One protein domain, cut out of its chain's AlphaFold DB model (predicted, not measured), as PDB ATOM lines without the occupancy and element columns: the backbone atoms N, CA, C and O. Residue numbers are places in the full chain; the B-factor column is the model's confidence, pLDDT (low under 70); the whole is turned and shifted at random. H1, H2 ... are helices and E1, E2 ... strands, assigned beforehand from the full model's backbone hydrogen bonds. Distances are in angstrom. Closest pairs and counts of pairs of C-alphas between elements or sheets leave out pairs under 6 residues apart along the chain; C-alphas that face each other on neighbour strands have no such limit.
ATOM      1  N   ARG A  43     151.577  93.557 194.753       70.06
ATOM      2  CA  ARG A  43     152.853  93.024 195.190       70.06
ATOM      3  C   ARG A  43     153.672  92.523 194.017       70.06
ATOM      4  O   ARG A  43     153.162  91.792 193.170       70.06
ATOM      5  N   ILE A  44     154.954  92.847 194.053       73.88
ATOM      6  CA  ILE A  44     155.992  92.249 193.224       73.88
ATOM      7  C   ILE A  44     156.803  91.325 194.109       73.88
ATOM      8  O   ILE A  44     157.306  91.747 195.147       73.88
ATOM      9  N   THR A  45     156.919  90.065 193.709       76.38
ATOM     10  CA  THR A  45     157.704  89.074 194.439       76.38
ATOM     11  C   THR A  45     158.901  88.691 193.596       76.38
ATOM     12  O   THR A  45     158.747  88.045 192.564       76.38
ATOM     13  N   LEU A  46     160.090  89.057 194.058       72.75
ATOM     14  CA  LEU A  46     161.340  88.540 193.521       72.75
ATOM     15  C   LEU A  46     161.627  87.209 194.216       72.75
ATOM     16  O   LEU A  46     161.631  87.126 195.450       72.75
ATOM     17  N   THR A  47     161.798  86.155 193.426       68.88
ATOM     18  CA  THR A  47     162.037  84.802 193.929       68.88
ATOM     19  C   THR A  47     163.368  84.719 194.675       68.88
ATOM     20  O   THR A  47     164.339  85.397 194.342       68.88
ATOM     21  N   ALA A  48     163.394  83.892 195.722       59.09
ATOM     22  CA  ALA A  48     164.615  83.608 196.463       59.09
ATOM     23  C   ALA A  48     165.591  82.817 195.584       59.09
ATOM     24  O   ALA A  48     165.206  81.858 194.912       59.09
ATOM     25  N   THR A  49     166.856  83.203 195.630       56.09
ATOM     26  CA  THR A  49     167.983  82.544 194.968       56.09
ATOM     27  C   THR A  49     168.711  81.620 195.952       56.09
ATOM     28  O   THR A  49     168.660  81.833 197.172       56.09
ATOM     29  N   PRO A  50     169.395  80.565 195.470       44.25
ATOM     30  CA  PRO A  50     170.180  79.687 196.334       44.25
ATOM     31  C   PRO A  50     171.267  80.487 197.075       44.25
ATOM     32  O   PRO A  50     172.207  80.970 196.460       44.25
ATOM     33  N   GLY A  51     171.129  80.645 198.397       51.59
ATOM     34  CA  GLY A  51     172.062  81.413 199.241       51.59
ATOM     35  C   GLY A  51     171.431  82.599 199.982       51.59
ATOM     36  O   GLY A  51     171.899  82.942 201.066       51.59
ATOM     37  N   TYR A  52     170.317  83.147 199.482       51.81
ATOM     38  CA  TYR A  52     169.501  84.161 200.166       51.81
ATOM     39  C   TYR A  52     168.040  83.684 200.250       51.81
ATOM     40  O   TYR A  52     167.262  83.860 199.316       51.81
ATOM     41  N   PRO A  53     167.631  83.060 201.369       52.09
ATOM     42  CA  PRO A  53     166.425  82.230 201.416       52.09
ATOM     43  C   PRO A  53     165.091  82.992 201.491       52.09
ATOM     44  O   PRO A  53     164.045  82.353 201.581       52.09
ATOM     45  N   GLU A  54     165.078  84.329 201.492       64.81
ATOM     46  CA  GLU A  54     163.837  85.098 201.645       64.81
ATOM     47  C   GLU A  54     163.475  85.822 200.345       64.81
ATOM     48  O   GLU A  54     164.169  86.742 199.920       64.81
ATOM     49  N   ALA A  55     162.360  85.408 199.734       69.75
ATOM     50  CA  ALA A  55     161.776  86.096 198.589       69.75
ATOM     51  C   ALA A  55     161.460  87.552 198.965       69.75
ATOM     52  O   ALA A  55     160.836  87.818 200.000       69.75
ATOM     53  N   LEU A  56     161.875  88.501 198.128       74.31
ATOM     54  CA  LEU A  56     161.610  89.914 198.368       74.31
ATOM     55  C   LEU A  56     160.234  90.257 197.807       74.31
ATOM     56  O   LEU A  56     160.035  90.266 196.599       74.31
ATOM     57  N   THR A  57     159.281  90.546 198.689       78.31
ATOM     58  CA  THR A  57     157.955  91.032 198.297       78.31
ATOM     59  C   THR A  57     157.865  92.534 198.520       78.31
ATOM     60  O   THR A  57     157.957  92.976 199.667       78.31
ATOM     61  N   LEU A  58     157.654  93.288 197.444       78.00
ATOM     62  CA  LEU A  58     157.466  94.732 197.460       78.00
ATOM     63  C   LEU A  58     156.008  95.096 197.206       78.00
ATOM     64  O   LEU A  58     155.426  94.629 196.230       78.00
ATOM     65  N   SER A  59     155.420  95.910 198.078       78.62
ATOM     66  CA  SER A  59     154.101  96.501 197.880       78.62
ATOM     67  C   SER A  59     154.203  97.635 196.863       78.62
ATOM     68  O   SER A  59     154.995  98.559 197.030       78.62
ATOM     69  N   THR A  60     153.373  97.581 195.827       71.25
ATOM     70  CA  THR A  60     153.289  98.607 194.773       71.25
ATOM     71  C   THR A  60     152.249  99.683 195.086       71.25
ATOM     72  O   THR A  60     152.139 100.681 194.380       71.25
ATOM     73  N   THR A  61     151.505  99.515 196.182       66.69
ATOM     74  CA  THR A  61     150.558 100.495 196.713       66.69
ATOM     75  C   THR A  61     151.000 100.979 198.092       66.69
ATOM     76  O   THR A  61     151.820 100.354 198.767       66.69
ATOM     77  N   ALA A  62     150.429 102.098 198.541       61.28
ATOM     78  CA  ALA A  62     150.693 102.644 199.873       61.28
ATOM     79  C   ALA A  62     150.218 101.723 201.017       61.28
ATOM     80  O   ALA A  62     150.616 101.906 202.170       61.28
ATOM     81  N   GLU A  63     149.362 100.743 200.720       63.69
ATOM     82  CA  GLU A  63     148.858  99.797 201.705       63.69
ATOM     83  C   GLU A  63     149.835  98.631 201.870       63.69
ATOM     84  O   GLU A  63     150.025  97.795 200.986       63.69
ATOM     85  N   ILE A  64     150.458  98.560 203.045       63.72
ATOM     86  CA  ILE A  64     151.365  97.476 203.418       63.72
ATOM     87  C   ILE A  64     150.585  96.511 204.314       63.72
ATOM     88  O   ILE A  64     150.325  96.846 205.472       63.72
ATOM     89  N   PRO A  65     150.220  95.301 203.843       62.69
ATOM     90  CA  PRO A  65     149.431  94.391 204.660       62.69
ATOM     91  C   PRO A  65     150.229  93.912 205.874       62.69
ATOM     92  O   PRO A  65     151.421  93.585 205.763       62.69
ATOM     93  N   GLU A  66     149.552  93.870 207.018       63.94
ATOM     94  CA  GLU A  66     150.136  93.538 208.313       63.94
ATOM     95  C   GLU A  66     150.534  92.066 208.399       63.94
ATOM     96  O   GLU A  66     149.815  91.166 207.966       63.94
ATOM     97  N   SER A  67     151.685  91.811 209.017       74.12
ATOM     98  CA  SER A  67     152.070  90.477 209.468       74.12
ATOM     99  C   SER A  67     152.705  90.569 210.858       74.12
ATOM    100  O   SER A  67     153.260  91.618 211.203       74.12
ATOM    101  N   PRO A  68     152.691  89.494 211.665       68.06
ATOM    102  CA  PRO A  68     153.271  89.521 213.010       68.06
ATOM    103  C   PRO A  68     154.751  89.939 213.027       68.06
ATOM    104  O   PRO A  68     155.175  90.693 213.901       68.06
ATOM    105  N   LYS A  69     155.532  89.518 212.019       73.44
ATOM    106  CA  LYS A  69     156.938  89.928 211.851       73.44
ATOM    107  C   LYS A  69     157.070  91.427 211.547       73.44
ATOM    108  O   LYS A  69     157.951  92.085 212.093       73.44
ATOM    109  N   LYS A  70     156.181  91.987 210.717       77.44
ATOM    110  CA  LYS A  70     156.165  93.429 210.411       77.44
ATOM    111  C   LYS A  70     155.795  94.261 211.640       77.44
ATOM    112  O   LYS A  70     156.444  95.268 211.906       77.44
ATOM    113  N   ALA A  71     154.826  93.802 212.435       75.31
ATOM    114  CA  ALA A  71     154.445  94.458 213.684       75.31
ATOM    115  C   ALA A  71     155.616  94.539 214.682       75.31
ATOM    116  O   ALA A  71     155.811  95.575 215.314       75.31
ATOM    117  N   GLN A  72     156.445  93.493 214.773       80.00
ATOM    118  CA  GLN A  72     157.664  93.518 215.593       80.00
ATOM    119  C   GLN A  72     158.683  94.555 215.090       80.00
ATOM    120  O   GLN A  72     159.263  95.293 215.892       80.00
ATOM    121  N   ASN A  73     158.874  94.662 213.771       87.38
ATOM    122  CA  ASN A  73     159.833  95.595 213.169       87.38
ATOM    123  C   ASN A  73     159.455  97.073 213.343       87.38
ATOM    124  O   ASN A  73     160.353  97.913 213.362       87.38
ATOM    125  N   ARG A  74     158.177  97.406 213.573       83.69
ATOM    126  CA  ARG A  74     157.726  98.795 213.806       83.69
ATOM    127  C   ARG A  74     158.327  99.458 215.039       83.69
ATOM    128  O   ARG A  74     158.393 100.684 215.106       83.69
ATOM    129  N   SER A  75     158.754  98.658 216.011       86.31
ATOM    130  CA  SER A  75     159.466  99.150 217.192       86.31
ATOM    131  C   SER A  75     160.867  99.683 216.856       86.31
ATOM    132  O   SER A  75     161.409 100.495 217.603       86.31
ATOM    133  N   LYS A  76     161.441  99.268 215.718       93.00
ATOM    134  CA  LYS A  76     162.768  99.666 215.250       93.00
ATOM    135  C   LYS A  76     162.651 100.823 214.262       93.00
ATOM    136  O   LYS A  76     161.842 100.796 213.332       93.00
ATOM    137  N   HIS A  77     163.499 101.830 214.450       94.88
ATOM    138  CA  HIS A  77     163.572 103.006 213.588       94.88
ATOM    139  C   HIS A  77     164.921 103.034 212.871       94.88
ATOM    140  O   HIS A  77     165.967 103.017 213.514       94.88
ATOM    141  N   VAL A  78     164.886 103.044 211.542       96.81
ATOM    142  CA  VAL A  78     166.058 103.059 210.667       96.81
ATOM    143  C   VAL A  78     166.230 104.447 210.054       96.81
ATOM    144  O   VAL A  78     165.287 105.021 209.508       96.81
ATOM    145  N   LEU A  79     167.448 104.977 210.128       97.44
ATOM    146  CA  LEU A  79     167.859 106.182 209.416       97.44
ATOM    147  C   LEU A  79     168.551 105.777 208.111       97.44
ATOM    148  O   LEU A  79     169.554 105.068 208.137       97.44
ATOM    149  N   VAL A  80     168.038 106.253 206.981       97.06
ATOM    150  CA  VAL A  80     168.653 106.096 205.660       97.06
ATOM    151  C   VAL A  80     169.252 107.436 205.247       97.06
ATOM    152  O   VAL A  80     168.574 108.462 205.294       97.06
ATOM    153  N   ILE A  81     170.522 107.434 204.842       97.06
ATOM    154  CA  ILE A  81     171.236 108.641 204.418       97.06
ATOM    155  C   ILE A  81     171.378 108.626 202.892       97.06
ATOM    156  O   ILE A  81     172.053 107.761 202.340       97.06
ATOM    157  N   GLY A  82     170.758 109.600 202.225       93.62
ATOM    158  CA  GLY A  82     170.801 109.796 200.775       93.62
ATOM    159  C   GLY A  82     169.446 109.611 200.084       93.62
ATOM    160  O   GLY A  82     168.786 108.590 200.237       93.62
ATOM    161  N   GLY A  83     169.051 110.604 199.284       92.50
ATOM    162  CA  GLY A  83     167.794 110.646 198.521       92.50
ATOM    163  C   GLY A  83     167.926 110.216 197.055       92.50
ATOM    164  O   GLY A  83     167.091 110.585 196.236       92.50
ATOM    165  N   GLY A  84     169.000 109.502 196.707       91.06
ATOM    166  CA  GLY A  84     169.181 108.886 195.387       91.06
ATOM    167  C   GLY A  84     168.538 107.499 195.296       91.06
ATOM    168  O   GLY A  84     167.961 107.006 196.265       91.06
ATOM    169  N   VAL A  85     168.692 106.837 194.145       90.44
ATOM    170  CA  VAL A  85     168.067 105.531 193.855       90.44
ATOM    171  C   VAL A  85     168.369 104.472 194.921       90.44
ATOM    172  O   VAL A  85     167.448 103.838 195.423       90.44
ATOM    173  N   SER A  86     169.627 104.335 195.350       91.12
ATOM    174  CA  SER A  86     170.018 103.341 196.356       91.12
ATOM    175  C   SER A  86     169.342 103.589 197.705       91.12
ATOM    176  O   SER A  86     168.872 102.647 198.338       91.12
ATOM    177  N   GLY A  87     169.252 104.850 198.142       93.12
ATOM    178  CA  GLY A  87     168.634 105.200 199.420       93.12
ATOM    179  C   GLY A  87     167.116 105.042 199.392       93.12
ATOM    180  O   GLY A  87     166.548 104.432 200.295       93.12
ATOM    181  N   LEU A  88     166.460 105.510 198.327       92.88
ATOM    182  CA  LEU A  88     165.005 105.418 198.186       92.88
ATOM    183  C   LEU A  88     164.521 103.974 197.997       92.88
ATOM    184  O   LEU A  88     163.566 103.578 198.660       92.88
ATOM    185  N   MET A  89     165.208 103.162 197.185       91.31
ATOM    186  CA  MET A  89     164.889 101.734 197.044       91.31
ATOM    187  C   MET A  89     165.084 100.981 198.363       91.31
ATOM    188  O   MET A  89     164.228 100.197 198.768       91.31
ATOM    189  N   THR A  90     166.174 101.262 199.086       93.19
ATOM    190  CA  THR A  90     166.414 100.666 200.410       93.19
ATOM    191  C   THR A  90     165.319 101.055 201.401       93.19
ATOM    192  O   THR A  90     164.808 100.205 202.130       93.19
ATOM    193  N   ALA A  91     164.930 102.333 201.421       93.00
ATOM    194  CA  ALA A  91     163.860 102.820 202.279       93.00
ATOM    195  C   ALA A  91     162.525 102.133 201.967       93.00
ATOM    196  O   ALA A  91     161.842 101.711 202.897       93.00
ATOM    197  N   TRP A  92     162.190 101.952 200.686       89.69
ATOM    198  CA  TRP A  92     160.987 101.235 200.260       89.69
ATOM    199  C   TRP A  92     160.987  99.780 200.748       89.69
ATOM    200  O   TRP A  92     160.058  99.368 201.442       89.69
ATOM    201  N   ILE A  93     162.076  99.038 200.521       90.06
ATOM    202  CA  ILE A  93     162.233  97.659 201.017       90.06
ATOM    203  C   ILE A  93     162.053  97.584 202.543       90.06
ATOM    204  O   ILE A  93     161.404  96.675 203.065       90.06
ATOM    205  N   LEU A  94     162.640  98.524 203.289       90.88
ATOM    206  CA  LEU A  94     162.546  98.559 204.750       90.88
ATOM    207  C   LEU A  94     161.126  98.880 205.234       90.88
ATOM    208  O   LEU A  94     160.653  98.251 206.185       90.88
ATOM    209  N   LEU A  95     160.435  99.813 204.579       89.19
ATOM    210  CA  LEU A  95     159.035 100.119 204.873       89.19
ATOM    211  C   LEU A  95     158.158  98.879 204.666       89.19
ATOM    212  O   LEU A  95     157.385  98.524 205.558       89.19
ATOM    213  N   ASP A  96     158.358  98.145 203.571       86.38
ATOM    214  CA  ASP A  96     157.609  96.917 203.290       86.38
ATOM    215  C   ASP A  96     157.889  95.799 204.288       86.38
ATOM    216  O   ASP A  96     156.987  95.025 204.628       86.38
ATOM    217  N   LYS A  97     159.105  95.749 204.840       86.94
ATOM    218  CA  LYS A  97     159.460  94.864 205.958       86.94
ATOM    219  C   LYS A  97     158.902  95.328 207.313       86.94
ATOM    220  O   LYS A  97     159.083  94.627 208.313       86.94
ATOM    221  N   GLY A  98     158.186  96.452 207.360       89.00
ATOM    222  CA  GLY A  98     157.497  96.972 208.541       89.00
ATOM    223  C   GLY A  98     158.352  97.862 209.442       89.00
ATOM    224  O   GLY A  98     157.948  98.137 210.569       89.00
ATOM    225  N   TYR A  99     159.525  98.306 208.989       92.06
ATOM    226  CA  TYR A  99     160.362  99.225 209.759       92.06
ATOM    227  C   TYR A  99     159.826 100.656 209.692       92.06
ATOM    228  O   TYR A  99     159.259 101.082 208.688       92.06
ATOM    229  N   ARG A 100     160.072 101.442 210.746       93.06
ATOM    230  CA  ARG A 100     159.954 102.902 210.657       93.06
ATOM    231  C   ARG A 100     161.215 103.429 209.991       93.06
ATOM    232  O   ARG A 100     162.308 103.109 210.449       93.06
ATOM    233  N   VAL A 101     161.080 104.232 208.942       95.62
ATOM    234  CA  VAL A 101     162.228 104.740 208.180       95.62
ATOM    235  C   VAL A 101     162.193 106.260 208.135       95.62
ATOM    236  O   VAL A 101     161.168 106.851 207.807       95.62
ATOM    237  N   THR A 102     163.320 106.895 208.448       97.06
ATOM    238  CA  THR A 102     163.557 108.311 208.147       97.06
ATOM    239  C   THR A 102     164.641 108.393 207.088       97.06
ATOM    240  O   THR A 102     165.728 107.860 207.289       97.06
ATOM    241  N   VAL A 103     164.363 109.078 205.980       97.06
ATOM    242  CA  VAL A 103     165.374 109.387 204.963       97.06
ATOM    243  C   VAL A 103     165.878 110.804 205.199       97.06
ATOM    244  O   VAL A 103     165.092 111.750 205.215       97.06
ATOM    245  N   VAL A 104     167.186 110.957 205.375       97.38
ATOM    246  CA  VAL A 104     167.853 112.260 205.426       97.38
ATOM    247  C   VAL A 104     168.744 112.376 204.207       97.38
ATOM    248  O   VAL A 104     169.569 111.508 203.941       97.38
ATOM    249  N   SER A 105     168.596 113.462 203.461       95.75
ATOM    250  CA  SER A 105     169.443 113.736 202.310       95.75
ATOM    251  C   SER A 105     169.855 115.194 202.297       95.75
ATOM    252  O   SER A 105     169.056 116.072 202.622       95.75
ATOM    253  N   LYS A 106     171.100 115.445 201.887       94.75
ATOM    254  CA  LYS A 106     171.595 116.798 201.613       94.75
ATOM    255  C   LYS A 106     170.822 117.431 200.451       94.75
ATOM    256  O   LYS A 106     170.527 118.620 200.479       94.75
ATOM    257  N   GLU A 107     170.518 116.628 199.434       92.38
ATOM    258  CA  GLU A 107     169.893 117.052 198.182       92.38
ATOM    259  C   GLU A 107     168.804 116.050 197.776       92.38
ATOM    260  O   GLU A 107     168.887 114.859 198.079       92.38
ATOM    261  N   TRP A 108     167.772 116.537 197.096       93.19
ATOM    262  CA  TRP A 108     166.651 115.743 196.593       93.19
ATOM    263  C   TRP A 108     166.550 115.905 195.088       93.19
ATOM    264  O   TRP A 108     167.129 116.837 194.529       93.19
ATOM    265  N   ALA A 109     165.793 115.013 194.447       88.00
ATOM    266  CA  ALA A 109     165.580 115.097 193.016       88.00
ATOM    267  C   ALA A 109     165.052 116.492 192.630       88.00
ATOM    268  O   ALA A 109     164.003 116.928 193.102       88.00
ATOM    269  N   SER A 110     165.809 117.216 191.807       90.25
ATOM    270  CA  SER A 110     165.516 118.591 191.406       90.25
ATOM    271  C   SER A 110     165.995 118.830 189.983       90.25
ATOM    272  O   SER A 110     167.026 118.306 189.574       90.25
ATOM    273  N   LEU A 111     165.264 119.639 189.217       87.19
ATOM    274  CA  LEU A 111     165.695 120.033 187.872       87.19
ATOM    275  C   LEU A 111     166.858 121.036 187.909       87.19
ATOM    276  O   LEU A 111     167.696 121.039 187.017       87.19
ATOM    277  N   ALA A 112     166.925 121.878 188.946       90.50
ATOM    278  CA  ALA A 112     167.950 122.918 189.056       90.50
ATOM    279  C   ALA A 112     169.303 122.372 189.538       90.50
ATOM    280  O   ALA A 112     170.352 122.917 189.200       90.50
ATOM    281  N   LYS A 113     169.276 121.316 190.359       89.56
ATOM    282  CA  LYS A 113     170.460 120.642 190.904       89.56
ATOM    283  C   LYS A 113     170.229 119.132 190.861       89.56
ATOM    284  O   LYS A 113     169.835 118.557 191.877       89.56
ATOM    285  N   PRO A 114     170.375 118.512 189.681       87.12
ATOM    286  CA  PRO A 114     170.050 117.110 189.522       87.12
ATOM    287  C   PRO A 114     171.046 116.219 190.265       87.12
ATOM    288  O   PRO A 114     172.259 116.422 190.205       87.12
ATOM    289  N   LEU A 115     170.519 115.206 190.951       90.50
ATOM    290  CA  LEU A 115     171.320 114.158 191.582       90.50
ATOM    291  C   LEU A 115     171.966 113.265 190.517       90.50
ATOM    292  O   LEU A 115     171.429 113.115 189.419       90.50
ATOM    293  N   THR A 116     173.032 112.542 190.870       89.75
ATOM    294  CA  THR A 116     173.609 111.494 190.005       89.75
ATOM    295  C   THR A 116     172.540 110.520 189.499       89.75
ATOM    296  O   THR A 116     172.541 110.162 188.327       89.75
ATOM    297  N   SER A 117     171.571 110.155 190.348       88.19
ATOM    298  CA  SER A 117     170.454 109.280 189.967       88.19
ATOM    299  C   SER A 117     169.501 109.881 188.923       88.19
ATOM    300  O   SER A 117     168.811 109.118 188.265       88.19
ATOM    301  N   GLN A 118     169.449 111.207 188.760       86.25
ATOM    302  CA  GLN A 118     168.655 111.869 187.712       86.25
ATOM    303  C   GLN A 118     169.433 112.049 186.403       86.25
ATOM    304  O   GLN A 118     168.824 112.113 185.342       86.25
ATOM    305  N   ILE A 119     170.761 112.184 186.477       86.25
ATOM    306  CA  ILE A 119     171.626 112.397 185.302       86.25
ATOM    307  C   ILE A 119     172.029 111.064 184.662       86.25
ATOM    308  O   ILE A 119     172.370 111.020 183.479       86.25
ATOM    309  N   ALA A 120     172.015 109.974 185.431       82.06
ATOM    310  CA  ALA A 120     172.302 108.646 184.918       82.06
ATOM    311  C   ALA A 120     171.404 108.341 183.707       82.06
ATOM    312  O   ALA A 120     170.185 108.436 183.793       82.06
ATOM    313  N   GLY A 121     172.010 107.913 182.593       70.81
ATOM    314  CA  GLY A 121     171.253 107.438 181.425       70.81
ATOM    315  C   GLY A 121     170.433 106.173 181.711       70.81
ATOM    316  O   GLY A 121     169.592 105.814 180.896       70.81
TER     317      GLY A 121
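Overview. This is residues 43 to 121 of the 256 residues of a protein of Aspergillus sergii (UniProt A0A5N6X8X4). A single helix, H2, lies in the middle and packs on a small sheet of two parallel strands, E3 and E4. At the end of H2 where its last residues lie, the strand hairpin E1 and E2 packs on it through E2, with the short helix H1 near; at its other end, the short helix H3 comes close to Val 85. The printed part has 79 residues, with three named helices and four named strands in the order E1 E2 H1 E3 H2 E4 H3; E1 and E2 make a second sheet, antiparallel. The class is mixed, helices and strands, and the whole is loose, with a radius of gyration of the C-alphas of 14.7 A and spans of 43 by 30 by 24 A.

Along the chain. E3 is residues 77 to 81, 13.2 A from first to last C-alpha, and E4 is residues 100 to 104, 13.3 A. Between them along the chain is H2, residues 85 to 96, 16.5 A, from C-alpha 85 at (168.067, 105.531, 193.855) to C-alpha 96 at (157.609, 96.917, 203.290). E1, residues 43 to 46, 9.7 A, begins with C-alpha 43 at (152.853, 93.024, 195.190). E2 is residues 56 to 59, 10.0 A, and H1 is residues 68 to 73, 8.9 A. H3, residues 116 to 119, 5.2 A, ends with C-alpha 119 at (171.626, 112.397, 185.302).

Arrangement. E3 and E4 are parallel at 23 degrees, with N 78 and O 100 at 2.8 A and N 104 and O 80 at 2.9 A, within hydrogen-bond range. E3, H2 and E4 form a strand-helix-strand unit, two parallel neighbour strands with a helix between them, whose crossover is right-handed. The closest C-alphas of H2 and E4 are those of Ala 91 and Val 101, 6.4 A apart; those of H2 and E3 are Val 80 and Gly 87, 6.3 A. The closest C-alphas of E2 and H2 are those of Leu 58 and Asp 96, 6.2 A. E1 and E2 are a hairpin, antiparallel at 162 degrees, with N 46 and O 56 at 2.8 A, within hydrogen-bond range. H1 and H2 are near each other, with 5 pairs of C-alphas within 10 A. H2 and H3 are close but not clearly touching, with C-alphas 85 and 117 at 5.9 A. Among the pairs that are apart are E1 and H2, and E3 and H3. In H1 and H2 every O i to N i+4 pair is within hydrogen-bond range; H3 is too short for one.

Size, cuts and confidence. The C-alphas farthest apart are those of Pro 50 and Ala 112, 43.9 A. The printed part has no cut. The link from E4 to H3, 11 residues, is long. The mean pLDDT of the printed part is 82.0, and residues 47 to 55, residues 61 to 66 and residue 68 are under 70.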